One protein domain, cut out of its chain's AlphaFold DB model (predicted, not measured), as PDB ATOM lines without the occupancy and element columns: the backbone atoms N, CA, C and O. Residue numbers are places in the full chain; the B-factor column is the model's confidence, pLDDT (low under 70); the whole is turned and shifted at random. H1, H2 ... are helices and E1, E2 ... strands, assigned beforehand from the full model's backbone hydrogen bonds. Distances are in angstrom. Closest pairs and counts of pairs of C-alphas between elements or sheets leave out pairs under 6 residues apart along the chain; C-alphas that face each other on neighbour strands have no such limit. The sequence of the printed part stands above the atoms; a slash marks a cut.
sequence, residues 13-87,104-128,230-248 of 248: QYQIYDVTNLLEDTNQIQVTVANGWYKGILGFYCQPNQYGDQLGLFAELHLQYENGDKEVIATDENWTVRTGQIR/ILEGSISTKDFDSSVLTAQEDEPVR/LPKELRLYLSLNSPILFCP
ATOM      1  N   GLN A  13     266.102 164.597 239.928       95.38
ATOM      2  CA  GLN A  13     267.116 163.758 240.559       95.38
ATOM      3  C   GLN A  13     267.174 162.376 239.910       95.38
ATOM      4  O   GLN A  13     266.156 161.847 239.469       95.38
ATOM      5  N   TYR A  14     268.354 161.767 239.935       94.38
ATOM      6  CA  TYR A  14     268.562 160.369 239.588       94.38
ATOM      7  C   TYR A  14     269.296 159.620 240.705       94.38
ATOM      8  O   TYR A  14     269.987 160.211 241.540       94.38
ATOM      9  N   GLN A  15     269.136 158.298 240.721       91.88
ATOM     10  CA  GLN A  15     269.743 157.400 241.703       91.88
ATOM     11  C   GLN A  15     270.885 156.609 241.058       91.88
ATOM     12  O   GLN A  15     270.884 156.376 239.853       91.88
ATOM     13  N   ILE A  16     271.845 156.185 241.876       92.88
ATOM     14  CA  ILE A  16     272.932 155.284 241.484       92.88
ATOM     15  C   ILE A  16     272.859 154.069 242.409       92.88
ATOM     16  O   ILE A  16     272.770 154.232 243.627       92.88
ATOM     17  N   TYR A  17     272.908 152.866 241.844       89.94
ATOM     18  CA  TYR A  17     272.870 151.609 242.598       89.94
ATOM     19  C   TYR A  17     274.065 150.738 242.222       89.94
ATOM     20  O   TYR A  17     274.403 150.658 241.045       89.94
ATOM     21  N   ASP A  18     274.691 150.054 243.182       92.94
ATOM     22  CA  ASP A  18     275.600 148.961 242.827       92.94
ATOM     23  C   ASP A  18     274.787 147.715 242.468       92.94
ATOM     24  O   ASP A  18     273.918 147.295 243.236       92.94
ATOM     25  N   VAL A  19     275.059 147.153 241.292       92.56
ATOM     26  CA  VAL A  19     274.361 145.977 240.759       92.56
ATOM     27  C   VAL A  19     275.314 144.868 240.312       92.56
ATOM     28  O   VAL A  19     274.835 143.879 239.764       92.56
ATOM     29  N   THR A  20     276.624 144.949 240.620       90.50
ATOM     30  CA  THR A  20     277.625 143.872 240.362       90.50
ATOM     31  C   THR A  20     277.100 142.493 240.747       90.50
ATOM     32  O   THR A  20     277.396 141.469 240.143       90.50
ATOM     33  N   ASN A  21     276.335 142.517 241.830       91.50
ATOM     34  CA  ASN A  21     275.951 141.413 242.681       91.50
ATOM     35  C   ASN A  21     274.608 140.786 242.279       91.50
ATOM     36  O   ASN A  21     274.128 139.893 242.970       91.50
ATOM     37  N   LEU A  22     274.000 141.309 241.209       90.38
ATOM     38  CA  LEU A  22     272.688 140.936 240.679       90.38
ATOM     39  C   LEU A  22     272.767 140.452 239.219       90.38
ATOM     40  O   LEU A  22     271.730 140.163 238.630       90.38
ATOM     41  N   LEU A  23     273.968 140.424 238.628       90.44
ATOM     42  CA  LEU A  23     274.188 140.026 237.240       90.44
ATOM     43  C   LEU A  23     274.452 138.517 237.134       90.44
ATOM     44  O   LEU A  23     275.307 137.976 237.835       90.44
ATOM     45  N   GLU A  24     273.747 137.870 236.211       91.31
ATOM     46  CA  GLU A  24     273.912 136.465 235.816       91.31
ATOM     47  C   GLU A  24     274.289 136.366 234.320       91.31
ATOM     48  O   GLU A  24     274.428 137.383 233.636       91.31
ATOM     49  N   ASP A  25     274.422 135.151 233.772       89.62
ATOM     50  CA  ASP A  25     274.706 134.918 232.339       89.62
ATOM     51  C   ASP A  25     273.587 135.429 231.405       89.62
ATOM     52  O   ASP A  25     273.773 135.579 230.197       89.62
ATOM     53  N   THR A  26     272.382 135.664 231.930       92.25
ATOM     54  CA  THR A  26     271.240 136.216 231.191       92.25
ATOM     55  C   THR A  26     270.396 137.058 232.135       92.25
ATOM     56  O   THR A  26     269.891 136.562 233.136       92.25
ATOM     57  N   ASN A  27     270.236 138.340 231.810       92.00
ATOM     58  CA  ASN A  27     269.649 139.339 232.700       92.00
ATOM     59  C   ASN A  27     268.349 139.898 232.119       92.00
ATOM     60  O   ASN A  27     268.216 140.040 230.904       92.00
ATOM     61  N   GLN A  28     267.415 140.288 232.988       92.56
ATOM     62  CA  GLN A  28     266.240 141.063 232.594       92.56
ATOM     63  C   GLN A  28     266.078 142.277 233.508       92.56
ATOM     64  O   GLN A  28     265.880 142.140 234.713       92.56
ATOM     65  N   ILE A  29     266.106 143.471 232.919       90.06
ATOM     66  CA  ILE A  29     265.767 144.713 233.615       90.06
ATOM     67  C   ILE A  29     264.254 144.927 233.486       90.06
ATOM     68  O   ILE A  29     263.701 144.865 232.391       90.06
ATOM     69  N   GLN A  30     263.573 145.174 234.605       90.94
ATOM     70  CA  GLN A  30     262.176 145.614 234.639       90.94
ATOM     71  C   GLN A  30     262.058 146.801 235.597       90.94
ATOM     72  O   GLN A  30     262.610 146.764 236.696       90.94
ATOM     73  N   VAL A  31     261.323 147.844 235.202       87.62
ATOM     74  CA  VAL A  31     261.078 149.028 236.039       87.62
ATOM     75  C   VAL A  31     259.591 149.365 236.019       87.62
ATOM     76  O   VAL A  31     259.008 149.574 234.959       87.62
ATOM     77  N   THR A  32     258.978 149.451 237.200       89.88
ATOM     78  CA  THR A  32     257.598 149.927 237.354       89.88
ATOM     79  C   THR A  32     257.601 151.442 237.522       89.88
ATOM     80  O   THR A  32     258.163 151.953 238.490       89.88
ATOM     81  N   VAL A  33     256.945 152.159 236.609       89.12
ATOM     82  CA  VAL A  33     256.758 153.617 236.679       89.12
ATOM     83  C   VAL A  33     255.339 153.923 237.172       89.12
ATOM     84  O   VAL A  33     254.387 153.259 236.768       89.12
ATOM     85  N   ALA A  34     255.191 154.924 238.043       88.56
ATOM     86  CA  ALA A  34     253.916 155.340 238.634       88.56
ATOM     87  C   ALA A  34     253.765 156.872 238.606       88.56
ATOM     88  O   ALA A  34     254.748 157.594 238.442       88.56
ATOM     89  N   ASN A  35     252.538 157.373 238.791       90.50
ATOM     90  CA  ASN A  35     252.196 158.791 238.598       90.50
ATOM     91  C   ASN A  35     252.999 159.757 239.494       90.50
ATOM     92  O   ASN A  35     253.386 160.841 239.040       90.50
ATOM     93  N   GLY A  36     253.273 159.364 240.745       89.44
ATOM     94  CA  GLY A  36     254.090 160.126 241.698       89.44
ATOM     95  C   GLY A  36     253.646 161.586 241.862       89.44
ATOM     96  O   GLY A  36     252.484 161.921 241.654       89.44
ATOM     97  N   TRP A  37     254.583 162.485 242.181       92.31
ATOM     98  CA  TRP A  37     254.305 163.930 242.173       92.31
ATOM     99  C   TRP A  37     254.351 164.563 240.768       92.31
ATOM    100  O   TRP A  37     254.058 165.747 240.620       92.31
ATOM    101  N   TYR A  38     254.735 163.808 239.732       91.69
ATOM    102  CA  TYR A  38     254.867 164.306 238.357       91.69
ATOM    103  C   TYR A  38     253.500 164.423 237.656       91.69
ATOM    104  O   TYR A  38     253.155 165.484 237.124       91.69
ATOM    105  N   LYS A  39     252.723 163.333 237.707       92.56
ATOM    106  CA  LYS A  39     251.409 163.153 237.068       92.56
ATOM    107  C   LYS A  39     250.264 162.982 238.081       92.56
ATOM    108  O   LYS A  39     249.113 163.206 237.721       92.56
ATOM    109  N   GLY A  40     250.562 162.604 239.327       89.81
ATOM    110  CA  GLY A  40     249.555 162.199 240.313       89.81
ATOM    111  C   GLY A  40     248.625 163.305 240.813       89.81
ATOM    112  O   GLY A  40     248.900 164.501 240.693       89.81
ATOM    113  N   ILE A  41     247.506 162.874 241.389       90.88
ATOM    114  CA  ILE A  41     246.418 163.705 241.903       90.88
ATOM    115  C   ILE A  41     246.832 164.285 243.258       90.88
ATOM    116  O   ILE A  41     246.753 163.606 244.282       90.88
ATOM    117  N   LEU A  42     247.271 165.547 243.275       85.44
ATOM    118  CA  LEU A  42     247.875 166.156 244.466       85.44
ATOM    119  C   LEU A  42     247.535 167.641 244.656       85.44
ATOM    120  O   LEU A  42     246.887 168.285 243.824       85.44
ATOM    121  N   GLY A  43     247.989 168.185 245.788       81.88
ATOM    122  CA  GLY A  43     247.835 169.592 246.153       81.88
ATOM    123  C   GLY A  43     246.417 169.973 246.593       81.88
ATOM    124  O   GLY A  43     245.499 169.156 246.632       81.88
ATOM    125  N   PHE A  44     246.230 171.253 246.933       78.44
ATOM    126  CA  PHE A  44     244.988 171.765 247.532       78.44
ATOM    127  C   PHE A  44     243.732 171.519 246.674       78.44
ATOM    128  O   PHE A  44     242.658 171.252 247.209       78.44
ATOM    129  N   TYR A  45     243.876 171.570 245.347       85.50
ATOM    130  CA  TYR A  45     242.787 171.339 244.392       85.50
ATOM    131  C   TYR A  45     242.651 169.874 243.945       85.50
ATOM    132  O   TYR A  45     241.761 169.589 243.146       85.50
ATOM    133  N   CYS A  46     243.519 168.968 244.420       88.69
ATOM    134  CA  CYS A  46     243.545 167.544 244.058       88.69
ATOM    135  C   CYS A  46     243.403 167.320 242.542       88.69
ATOM    136  O   CYS A  46     242.453 166.693 242.078       88.69
ATOM    137  N   GLN A  47     244.342 167.877 241.772       91.88
ATOM    138  CA  GLN A  47     244.379 167.765 240.310       91.88
ATOM    139  C   GLN A  47     245.604 166.953 239.856       91.88
ATOM    140  O   GLN A  47     246.663 167.083 240.480       91.88
ATOM    141  N   PRO A  48     245.489 166.142 238.790       94.06
ATOM    142  CA  PRO A  48     246.614 165.425 238.190       94.06
ATOM    143  C   PRO A  48     247.489 166.346 237.315       94.06
ATOM    144  O   PRO A  48     247.247 167.548 237.206       94.06
ATOM    145  N   ASN A  49     248.481 165.756 236.646       94.12
ATOM    146  CA  ASN A  49     249.248 166.326 235.529       94.12
ATOM    147  C   ASN A  49     250.010 167.635 235.840       94.12
ATOM    148  O   ASN A  49     250.181 168.490 234.970       94.12
ATOM    149  N   GLN A  50     250.491 167.804 237.077       90.69
ATOM    150  CA  GLN A  50     251.156 169.035 237.541       90.69
ATOM    151  C   GLN A  50     252.412 169.395 236.719       90.69
ATOM    152  O   GLN A  50     252.676 170.572 236.427       90.69
ATOM    153  N   TYR A  51     253.185 168.381 236.314       91.94
ATOM    154  CA  TYR A  51     254.414 168.549 235.535       91.94
ATOM    155  C   TYR A  51     254.261 168.068 234.090       91.94
ATOM    156  O   TYR A  51     254.677 168.793 233.181       91.94
ATOM    157  N   GLY A  52     253.610 166.921 233.897       91.94
ATOM    158  CA  GLY A  52     253.224 166.354 232.605       91.94
ATOM    159  C   GLY A  52     252.170 165.254 232.769       91.94
ATOM    160  O   GLY A  52     251.823 164.875 233.887       91.94
ATOM    161  N   ASP A  53     251.644 164.765 231.652       92.50
ATOM    162  CA  ASP A  53     250.490 163.861 231.553       92.50
ATOM    163  C   ASP A  53     250.838 162.430 231.100       92.50
ATOM    164  O   ASP A  53     249.996 161.535 231.186       92.50
ATOM    165  N   GLN A  54     252.081 162.175 230.693       89.69
ATOM    166  CA  GLN A  54     252.598 160.855 230.312       89.69
ATOM    167  C   GLN A  54     253.665 160.373 231.302       89.69
ATOM    168  O   GLN A  54     254.403 161.178 231.868       89.69
ATOM    169  N   LEU A  55     253.739 159.059 231.534       87.38
ATOM    170  CA  LEU A  55     254.785 158.471 232.379       87.38
ATOM    171  C   LEU A  55     256.078 158.344 231.576       87.38
ATOM    172  O   LEU A  55     256.015 157.981 230.407       87.38
ATOM    173  N   GLY A  56     257.225 158.621 232.197       87.88
ATOM    174  CA  GLY A  56     258.538 158.561 231.551       87.88
ATOM    175  C   GLY A  56     259.539 157.717 232.340       87.88
ATOM    176  O   GLY A  56     259.576 157.809 233.569       87.88
ATOM    177  N   LEU A  57     260.372 156.941 231.643       89.12
ATOM    178  CA  LEU A  57     261.550 156.271 232.205       89.12
ATOM    179  C   LEU A  57     262.839 156.762 231.537       89.12
ATOM    180  O   LEU A  57     262.909 156.867 230.316       89.12
ATOM    181  N   PHE A  58     263.861 156.983 232.357       90.62
ATOM    182  CA  PHE A  58     265.254 157.178 231.967       90.62
ATOM    183  C   PHE A  58     266.073 156.120 232.711       90.62
ATOM    184  O   PHE A  58     266.072 156.132 233.946       90.62
ATOM    185  N   ALA A  59     266.720 155.187 232.011       89.94
ATOM    186  CA  ALA A  59     267.586 154.202 232.652       89.94
ATOM    187  C   ALA A  59     268.840 153.903 231.822       89.94
ATOM    188  O   ALA A  59     268.777 153.756 230.608       89.94
ATOM    189  N   GLU A  60     269.974 153.768 232.500       91.75
ATOM    190  CA  GLU A  60     271.236 153.304 231.932       91.75
ATOM    191  C   GLU A  60     271.851 152.264 232.876       91.75
ATOM    192  O   GLU A  60     271.812 152.413 234.097       91.75
ATOM    193  N   LEU A  61     272.440 151.211 232.315       92.81
ATOM    194  CA  LEU A  61     273.276 150.244 233.017       92.81
ATOM    195  C   LEU A  61     274.672 150.294 232.402       92.81
ATOM    196  O   LEU A  61     274.860 149.930 231.245       92.81
ATOM    197  N   HIS A  62     275.650 150.743 233.186       94.19
ATOM    198  CA  HIS A  62     277.044 150.836 232.763       94.19
ATOM    199  C   HIS A  62     277.783 149.585 233.229       94.19
ATOM    200  O   HIS A  62     277.903 149.333 234.429       94.19
ATOM    201  N   LEU A  63     278.293 148.813 232.277       92.38
ATOM    202  CA  LEU A  63     279.097 147.625 232.522       92.38
ATOM    203  C   LEU A  63     280.580 147.976 232.371       92.38
ATOM    204  O   LEU A  63     280.966 148.735 231.480       92.38
ATOM    205  N   GLN A  64     281.417 147.411 233.239       94.44
ATOM    206  CA  GLN A  64     282.869 147.424 233.084       94.44
ATOM    207  C   GLN A  64     283.389 146.000 233.280       94.44
ATOM    208  O   GLN A  64     283.176 145.398 234.331       94.44
ATOM    209  N   TYR A  65     284.064 145.478 232.263       90.44
ATOM    210  CA  TYR A  65     284.528 144.095 232.203       90.44
ATOM    211  C   TYR A  65     285.940 143.940 232.787       90.44
ATOM    212  O   TYR A  65     286.702 144.906 232.885       90.44
ATOM    213  N   GLU A  66     286.323 142.712 233.159       91.06
ATOM    214  CA  GLU A  66     287.641 142.423 233.758       91.06
ATOM    215  C   GLU A  66     288.824 142.753 232.831       91.06
ATOM    216  O   GLU A  66     289.917 143.064 233.304       91.06
ATOM    217  N   ASN A  67     288.608 142.726 231.512       90.12
ATOM    218  CA  ASN A  67     289.598 143.117 230.506       90.12
ATOM    219  C   ASN A  67     289.742 144.647 230.338       90.12
ATOM    220  O   ASN A  67     290.658 145.093 229.650       90.12
ATOM    221  N   GLY A  68     288.871 145.441 230.971       93.06
ATOM    222  CA  GLY A  68     288.838 146.903 230.894       93.06
ATOM    223  C   GLY A  68     287.813 147.491 229.916       93.06
ATOM    224  O   GLY A  68     287.639 148.712 229.925       93.06
ATOM    225  N   ASP A  69     287.122 146.664 229.124       92.19
ATOM    226  CA  ASP A  69     286.067 147.121 228.210       92.19
ATOM    227  C   ASP A  69     284.867 147.700 228.972       92.19
ATOM    228  O   ASP A  69     284.655 147.426 230.161       92.19
ATOM    229  N   LYS A  70     284.066 148.517 228.278       93.81
ATOM    230  CA  LYS A  70     282.875 149.173 228.826       93.81
ATOM    231  C   LYS A  70     281.715 149.146 227.846       93.81
ATOM    232  O   LYS A  70     281.905 149.397 226.659       93.81
ATOM    233  N   GLU A  71     280.521 148.937 228.380       92.69
ATOM    234  CA  GLU A  71     279.254 148.969 227.650       92.69
ATOM    235  C   GLU A  71     278.236 149.808 228.435       92.69
ATOM    236  O   GLU A  71     278.314 149.898 229.662       92.69
ATOM    237  N   VAL A  72     277.291 150.440 227.736       93.25
ATOM    238  CA  VAL A  72     276.149 151.128 228.352       93.25
ATOM    239  C   VAL A  72     274.876 150.613 227.697       93.25
ATOM    240  O   VAL A  72     274.647 150.856 226.515       93.25
ATOM    241  N   ILE A  73     274.051 149.917 228.475       91.75
ATOM    242  CA  ILE A  73     272.721 149.467 228.061       91.75
ATOM    243  C   ILE A  73     271.730 150.552 228.487       91.75
ATOM    244  O   ILE A  73     271.530 150.784 229.680       91.75
ATOM    245  N   ALA A  74     271.159 151.247 227.508       90.62
ATOM    246  CA  ALA A  74     270.315 152.425 227.686       90.62
ATOM    247  C   ALA A  74     268.816 152.104 227.577       90.62
ATOM    248  O   ALA A  74     268.417 151.037 227.106       90.62
ATOM    249  N   THR A  75     267.975 153.060 227.966       89.19
ATOM    250  CA  THR A  75     266.570 153.117 227.559       89.19
ATOM    251  C   THR A  75     266.438 153.598 226.120       89.19
ATOM    252  O   THR A  75     266.760 154.747 225.833       89.19
ATOM    253  N   ASP A  76     265.931 152.741 225.236       89.19
ATOM    254  CA  ASP A  76     265.763 152.998 223.800       89.19
ATOM    255  C   ASP A  76     264.458 152.380 223.240       89.19
ATOM    256  O   ASP A  76     263.626 151.844 223.981       89.19
ATOM    257  N   GLU A  77     264.262 152.448 221.922       89.62
ATOM    258  CA  GLU A  77     263.106 151.881 221.215       89.62
ATOM    259  C   GLU A  77     263.017 150.339 221.242       89.62
ATOM    260  O   GLU A  77     261.988 149.795 220.834       89.62
ATOM    261  N   ASN A  78     264.044 149.618 221.712       89.69
ATOM    262  CA  ASN A  78     264.040 148.151 221.806       89.69
ATOM    263  C   ASN A  78     263.384 147.635 223.101       89.69
ATOM    264  O   ASN A  78     263.144 146.433 223.246       89.69
ATOM    265  N   TRP A  79     263.083 148.525 224.052       92.06
ATOM    266  CA  TRP A  79     262.338 148.186 225.265       92.06
ATOM    267  C   TRP A  79     260.867 147.863 224.956       92.06
ATOM    268  O   TRP A  79     260.307 148.252 223.933       92.06
ATOM    269  N   THR A  80     260.199 147.173 225.885       92.81
ATOM    270  CA  THR A  80     258.756 146.878 225.811       92.81
ATOM    271  C   THR A  80     258.027 147.423 227.037       92.81
ATOM    272  O   THR A  80     258.589 147.468 228.133       92.81
ATOM    273  N   VAL A  81     256.768 147.843 226.867       92.00
ATOM    274  CA  VAL A  81     255.921 148.351 227.958       92.00
ATOM    275  C   VAL A  81     254.634 147.543 228.073       92.00
ATOM    276  O   VAL A  81     253.992 147.201 227.081       92.00
ATOM    277  N   ARG A  82     254.239 147.260 229.315       93.19
ATOM    278  CA  ARG A  82     252.961 146.637 229.655       93.19
ATOM    279  C   ARG A  82     252.483 147.091 231.029       93.19
ATOM    280  O   ARG A  82     253.286 147.420 231.900       93.19
ATOM    281  N   THR A  83     251.175 147.053 231.234       91.00
ATOM    282  CA  THR A  83     250.570 147.173 232.567       91.00
ATOM    283  C   THR A  83     250.857 145.924 233.414       91.00
ATOM    284  O   THR A  83     251.229 144.866 232.898       91.00
ATOM    285  N   GLY A  84     250.709 146.042 234.735       89.94
ATOM    286  CA  GLY A  84     251.012 144.970 235.686       89.94
ATOM    287  C   GLY A  84     249.903 144.742 236.710       89.94
ATOM    288  O   GLY A  84     248.750 145.120 236.498       89.94
ATOM    289  N   GLN A  85     250.270 144.131 237.839       89.75
ATOM    290  CA  GLN A  85     249.363 143.908 238.971       89.75
ATOM    291  C   GLN A  85     248.897 145.216 239.632       89.75
ATOM    292  O   GLN A  85     247.761 145.301 240.084       89.75
ATOM    293  N   ILE A  86     249.732 146.262 239.651       88.25
ATOM    294  CA  ILE A  86     249.325 147.598 240.107       88.25
ATOM    295  C   ILE A  86     248.451 148.224 239.011       88.25
ATOM    296  O   ILE A  86     248.894 148.396 237.876       88.25
ATOM    297  N   ARG A  87     247.191 148.517 239.351       90.94
ATOM    298  CA  ARG A  87     246.143 149.040 238.452       90.94
ATOM    299  C   ARG A  87     245.846 150.523 238.674       90.94
ATOM    300  O   ARG A  87     245.281 151.174 237.803       90.94
ATOM    301  N   ILE A 104     246.473 142.498 231.527       93.81
ATOM    302  CA  ILE A 104     247.778 142.878 230.981       93.81
ATOM    303  C   ILE A 104     247.584 143.465 229.582       93.81
ATOM    304  O   ILE A 104     247.504 142.749 228.589       93.81
ATOM    305  N   LEU A 105     247.520 144.792 229.527       92.12
ATOM    306  CA  LEU A 105     247.641 145.573 228.300       92.12
ATOM    307  C   LEU A 105     249.123 145.809 227.990       92.12
ATOM    308  O   LEU A 105     249.839 146.347 228.840       92.12
ATOM    309  N   GLU A 106     249.559 145.429 226.793       92.88
ATOM    310  CA  GLU A 106     250.855 145.796 226.207       92.88
ATOM    311  C   GLU A 106     250.715 147.094 225.395       92.88
ATOM    312  O   GLU A 106     249.620 147.433 224.939       92.88
ATOM    313  N   GLY A 107     251.808 147.834 225.216       88.12
ATOM    314  CA  GLY A 107     251.806 149.089 224.465       88.12
ATOM    315  C   GLY A 107     253.097 149.328 223.688       88.12
ATOM    316  O   GLY A 107     254.112 148.668 223.905       88.12
ATOM    317  N   SER A 108     253.054 150.312 222.792       85.50
ATOM    318  CA  SER A 108     254.247 150.835 222.126       85.50
ATOM    319  C   SER A 108     254.919 151.888 223.003       85.50
ATOM    320  O   SER A 108     254.252 152.773 223.541       85.50
ATOM    321  N   ILE A 109     256.243 151.821 223.106       86.88
ATOM    322  CA  ILE A 109     257.067 152.890 223.674       86.88
ATOM    323  C   ILE A 109     257.208 154.037 222.669       86.88
ATOM    324  O   ILE A 109     257.193 153.825 221.456       86.88
ATOM    325  N   SER A 110     257.352 155.256 223.186       87.12
ATOM    326  CA  SER A 110     257.754 156.423 222.400       87.12
ATOM    327  C   SER A 110     258.965 157.094 223.042       87.12
ATOM    328  O   SER A 110     258.919 157.471 224.210       87.12
ATOM    329  N   THR A 111     260.051 157.247 222.293       86.69
ATOM    330  CA  THR A 111     261.180 158.093 222.685       86.69
ATOM    331  C   THR A 111     260.830 159.566 222.478       86.69
ATOM    332  O   THR A 111     260.065 159.926 221.579       86.69
ATOM    333  N   LYS A 112     261.379 160.439 223.326       81.25
ATOM    334  CA  LYS A 112     261.372 161.892 223.113       81.25
ATOM    335  C   LYS A 112     262.696 162.506 223.537       81.25
ATOM    336  O   LYS A 112     263.316 162.041 224.498       81.25
ATOM    337  N   ASP A 113     263.043 163.606 222.876       79.81
ATOM    338  CA  ASP A 113     264.099 164.509 223.320       79.81
ATOM    339  C   ASP A 113     263.841 164.946 224.767       79.81
ATOM    340  O   ASP A 113     262.745 165.392 225.127       79.81
ATOM    341  N   PHE A 114     264.871 164.829 225.598       81.69
ATOM    342  CA  PHE A 114     264.847 165.225 226.994       81.69
ATOM    343  C   PHE A 114     266.076 166.082 227.294       81.69
ATOM    344  O   PHE A 114     267.199 165.725 226.944       81.69
ATOM    345  N   ASP A 115     265.856 167.224 227.945       88.12
ATOM    346  CA  ASP A 115     266.928 168.115 228.378       88.12
ATOM    347  C   ASP A 115     267.659 167.508 229.582       88.12
ATOM    348  O   ASP A 115     267.340 167.784 230.739       88.12
ATOM    349  N   SER A 116     268.661 166.672 229.308       87.88
ATOM    350  CA  SER A 116     269.463 166.027 230.346       87.88
ATOM    351  C   SER A 116     270.266 167.017 231.201       87.88
ATOM    352  O   SER A 116     270.751 166.623 232.261       87.88
ATOM    353  N   SER A 117     270.336 168.311 230.852       92.75
ATOM    354  CA  SER A 117     270.945 169.330 231.720       92.75
ATOM    355  C   SER A 117     270.154 169.593 233.010       92.75
ATOM    356  O   SER A 117     270.715 170.137 233.962       92.75
ATOM    357  N   VAL A 118     268.886 169.156 233.093       94.38
ATOM    358  CA  VAL A 118     268.114 169.187 234.350       94.38
ATOM    359  C   VAL A 118     268.422 168.007 235.279       94.38
ATOM    360  O   VAL A 118     267.944 168.006 236.415       94.38
ATOM    361  N   LEU A 119     269.175 166.992 234.837       94.75
ATOM    362  CA  LEU A 119     269.516 165.846 235.679       94.75
ATOM    363  C   LEU A 119     270.582 166.204 236.718       94.75
ATOM    364  O   LEU A 119     271.610 166.803 236.414       94.75
ATOM    365  N   THR A 120     270.371 165.747 237.949       95.50
ATOM    366  CA  THR A 120     271.378 165.782 239.014       95.50
ATOM    367  C   THR A 120     271.395 164.460 239.770       95.50
ATOM    368  O   THR A 120     270.353 163.823 239.932       95.50
ATOM    369  N   ALA A 121     272.555 164.062 240.295       94.75
ATOM    370  CA  ALA A 121     272.593 162.991 241.288       94.75
ATOM    371  C   ALA A 121     271.756 163.411 242.509       94.75
ATOM    372  O   ALA A 121     271.731 164.595 242.855       94.75
ATOM    373  N   GLN A 122     271.051 162.466 243.134       93.06
ATOM    374  CA  GLN A 122     270.226 162.749 244.310       93.06
ATOM    375  C   GLN A 122     271.059 163.362 245.454       93.06
ATOM    376  O   GLN A 122     272.098 162.832 245.840       93.06
ATOM    377  N   GLU A 123     270.593 164.509 245.959       92.19
ATOM    378  CA  GLU A 123     271.311 165.371 246.917       92.19
ATOM    379  C   GLU A 123     270.926 165.091 248.384       92.19
ATOM    380  O   GLU A 123     271.655 165.455 249.304       92.19
ATOM    381  N   ASP A 124     269.762 164.475 248.599       91.44
ATOM    382  CA  ASP A 124     269.155 164.135 249.888       91.44
ATOM    383  C   ASP A 124     269.174 162.622 250.159       91.44
ATOM    384  O   ASP A 124     269.317 161.805 249.252       91.44
ATOM    385  N   GLU A 125     269.007 162.221 251.422       93.19
ATOM    386  CA  GLU A 125     268.900 160.801 251.775       93.19
ATOM    387  C   GLU A 125     267.611 160.184 251.200       93.19
ATOM    388  O   GLU A 125     266.511 160.584 251.600       93.19
ATOM    389  N   PRO A 126     267.698 159.175 250.309       88.56
ATOM    390  CA  PRO A 126     266.525 158.655 249.626       88.56
ATOM    391  C   PRO A 126     265.558 157.963 250.591       88.56
ATOM    392  O   PRO A 126     265.950 157.287 251.548       88.56
ATOM    393  N   VAL A 127     264.262 158.087 250.290       85.25
ATOM    394  CA  VAL A 127     263.162 157.527 251.089       85.25
ATOM    395  C   VAL A 127     263.227 155.994 251.122       85.25
ATOM    396  O   VAL A 127     262.830 155.325 250.162       85.25
ATOM    397  N   ARG A 128     263.671 155.453 252.262       85.19
ATOM    398  CA  ARG A 128     263.737 154.020 252.603       85.19
ATOM    399  C   ARG A 128     262.719 153.675 253.705       85.19
ATOM    400  O   ARG A 128     262.213 154.565 254.385       85.19
ATOM    401  N   LEU A 230     278.415 140.648 249.155       27.48
ATOM    402  CA  LEU A 230     278.638 140.264 247.753       27.48
ATOM    403  C   LEU A 230     279.759 141.169 247.127       27.48
ATOM    404  O   LEU A 230     280.240 142.044 247.853       27.48
ATOM    405  N   PRO A 231     280.247 140.915 245.883       28.67
ATOM    406  CA  PRO A 231     281.372 141.590 245.179       28.67
ATOM    407  C   PRO A 231     281.522 143.138 245.129       28.67
ATOM    408  O   PRO A 231     280.847 143.903 245.812       28.67
ATOM    409  N   LYS A 232     282.561 143.572 244.384       35.88
ATOM    410  CA  LYS A 232     283.431 144.725 244.706       35.88
ATOM    411  C   LYS A 232     282.989 146.121 244.256       35.88
ATOM    412  O   LYS A 232     283.143 147.017 245.076       35.88
ATOM    413  N   GLU A 233     282.591 146.320 242.996       33.62
ATOM    414  CA  GLU A 233     281.920 147.542 242.503       33.62
ATOM    415  C   GLU A 233     281.545 147.441 241.009       33.62
ATOM    416  O   GLU A 233     282.395 147.131 240.174       33.62
ATOM    417  N   LEU A 234     280.295 147.775 240.677       32.47
ATOM    418  CA  LEU A 234     279.726 147.950 239.336       32.47
ATOM    419  C   LEU A 234     278.419 148.721 239.515       32.47
ATOM    420  O   LEU A 234     277.426 148.210 240.042       32.47
ATOM    421  N   ARG A 235     278.435 149.987 239.101       28.42
ATOM    422  CA  ARG A 235     277.369 150.941 239.406       28.42
ATOM    423  C   ARG A 235     276.462 151.149 238.196       28.42
ATOM    424  O   ARG A 235     276.915 151.557 237.130       28.42
ATOM    425  N   LEU A 236     275.167 150.948 238.400       28.77
ATOM    426  CA  LEU A 236     274.095 151.431 237.539       28.77
ATOM    427  C   LEU A 236     274.033 152.959 237.706       28.77
ATOM    428  O   LEU A 236     273.391 153.468 238.627       28.77
ATOM    429  N   TYR A 237     274.798 153.681 236.880       32.16
ATOM    430  CA  TYR A 237     274.718 155.138 236.753       32.16
ATOM    431  C   TYR A 237     273.557 155.506 235.837       32.16
ATOM    432  O   TYR A 237     273.380 154.879 234.800       32.16
ATOM    433  N   LEU A 238     272.855 156.589 236.156       31.47
ATOM    434  CA  LEU A 238     271.945 157.254 235.230       31.47
ATOM    435  C   LEU A 238     272.662 158.503 234.698       31.47
ATOM    436  O   LEU A 238     272.771 159.500 235.409       31.47
ATOM    437  N   SER A 239     273.236 158.416 233.493       33.56
ATOM    438  CA  SER A 239     274.063 159.465 232.880       33.56
ATOM    439  C   SER A 239     273.445 159.991 231.579       33.56
ATOM    440  O   SER A 239     272.392 159.548 231.153       33.56
ATOM    441  N   LEU A 240     274.022 161.046 231.004       36.81
ATOM    442  CA  LEU A 240     273.240 162.132 230.391       36.81
ATOM    443  C   LEU A 240     272.807 161.970 228.914       36.81
ATOM    444  O   LEU A 240     272.399 162.971 228.323       36.81
ATOM    445  N   ASN A 241     272.878 160.779 228.307       36.59
ATOM    446  CA  ASN A 241     272.739 160.624 226.843       36.59
ATOM    447  C   ASN A 241     271.526 159.808 226.353       36.59
ATOM    448  O   ASN A 241     271.308 159.739 225.143       36.59
ATOM    449  N   SER A 242     270.740 159.201 227.242       37.97
ATOM    450  CA  SER A 242     269.590 158.366 226.853       37.97
ATOM    451  C   SER A 242     268.302 159.175 226.597       37.97
ATOM    452  O   SER A 242     268.059 160.169 227.286       37.97
ATOM    453  N   PRO A 243     267.425 158.777 225.654       39.12
ATOM    454  CA  PRO A 243     266.082 159.346 225.546       39.12
ATOM    455  C   PRO A 243     265.197 158.905 226.724       39.12
ATOM    456  O   PRO A 243     265.404 157.842 227.315       39.12
ATOM    457  N   ILE A 244     264.162 159.693 227.041       49.38
ATOM    458  CA  ILE A 244     263.099 159.231 227.948       49.38
ATOM    459  C   ILE A 244     262.082 158.414 227.154       49.38
ATOM    460  O   ILE A 244     261.537 158.890 226.154       49.38
ATOM    461  N   LEU A 245     261.783 157.210 227.647       41.75
ATOM    462  CA  LEU A 245     260.703 156.370 227.135       41.75
ATOM    463  C   LEU A 245     259.397 156.819 227.767       41.75
ATOM    464  O   LEU A 245     259.184 156.623 228.964       41.75
ATOM    465  N   PHE A 246     258.530 157.422 226.964       39.50
ATOM    466  CA  PHE A 246     257.185 157.784 227.368       39.50
ATOM    467  C   PHE A 246     256.205 156.646 227.094       39.50
ATOM    468  O   PHE A 246     256.082 156.161 225.963       39.50
ATOM    469  N   CYS A 247     255.490 156.266 228.149       32.41
ATOM    470  CA  CYS A 247     254.380 155.325 228.122       32.41
ATOM    471  C   CYS A 247     253.053 156.079 227.880       32.41
ATOM    472  O   CYS A 247     252.912 157.207 228.375       32.41
ATOM    473  N   PRO A 248     252.085 155.474 227.163       32.09
ATOM    474  CA  PRO A 248     250.737 156.026 227.004       32.09
ATOM    475  C   PRO A 248     249.978 156.154 228.342       32.09
ATOM    476  O   PRO A 248     250.151 155.276 229.217       32.09
TER     477      PRO A 248
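Overview. This is residues 13 to 87, 104 to 128 and 230 to 248 of the 248 residues of the protein "Alpha-L-rhamnosidase N-terminal domain protein" of Shuttleworthia satelles DSM 14600 (UniProt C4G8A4). With little regular structure, long unnamed stretches surround a small antiparallel sheet, E1 - E6 - E4; E1 runs on into hairpin E2 and E3 at one end, with H1 and loop 40 to 54 toward the other. The printed part has 119 residues, 27 in named elements, ordered H1 E1 E2 E3 E4 E5 E6, mostly strand. It is only just loose, close to compact, with a radius of gyration of the C-alphas of 16.3 A, spanning 55 by 35 by 28 A.

Along the chain. H1 is residues 36 to 39, from C-alpha 36 at (254.090, 160.126, 241.698). E1 is 55 to 57, E2 60 to 64, 13.1 A long, E3 70 to 74, 13.0 A, E4 110 to 112, E5 119 to 121, and E6 244 to 247, ending at C-alpha 247 at (254.380, 155.325, 228.122).

Arrangement. Inner strand E6 is antiparallel to E1, with N 57 and O 245 within hydrogen-bond range at 2.9 A, and to E4, with N 246 and O 110 at 2.8 A. In the antiparallel hairpin E2 and E3, N 61 and O 73 are 2.8 A apart. E5 pairs with no named strand; its residues 120 to 121 pair with 13 to 14, parallel. H1 is too short for any O i to N i+4 pair.

Size, cuts and confidence. Cuts leave gaps between C-alphas 87 and 104, 9.8 A, and 128 and 230, 20.9 A. The link H1 to E1 is long. Residues 230 to 248 have pLDDT under 70.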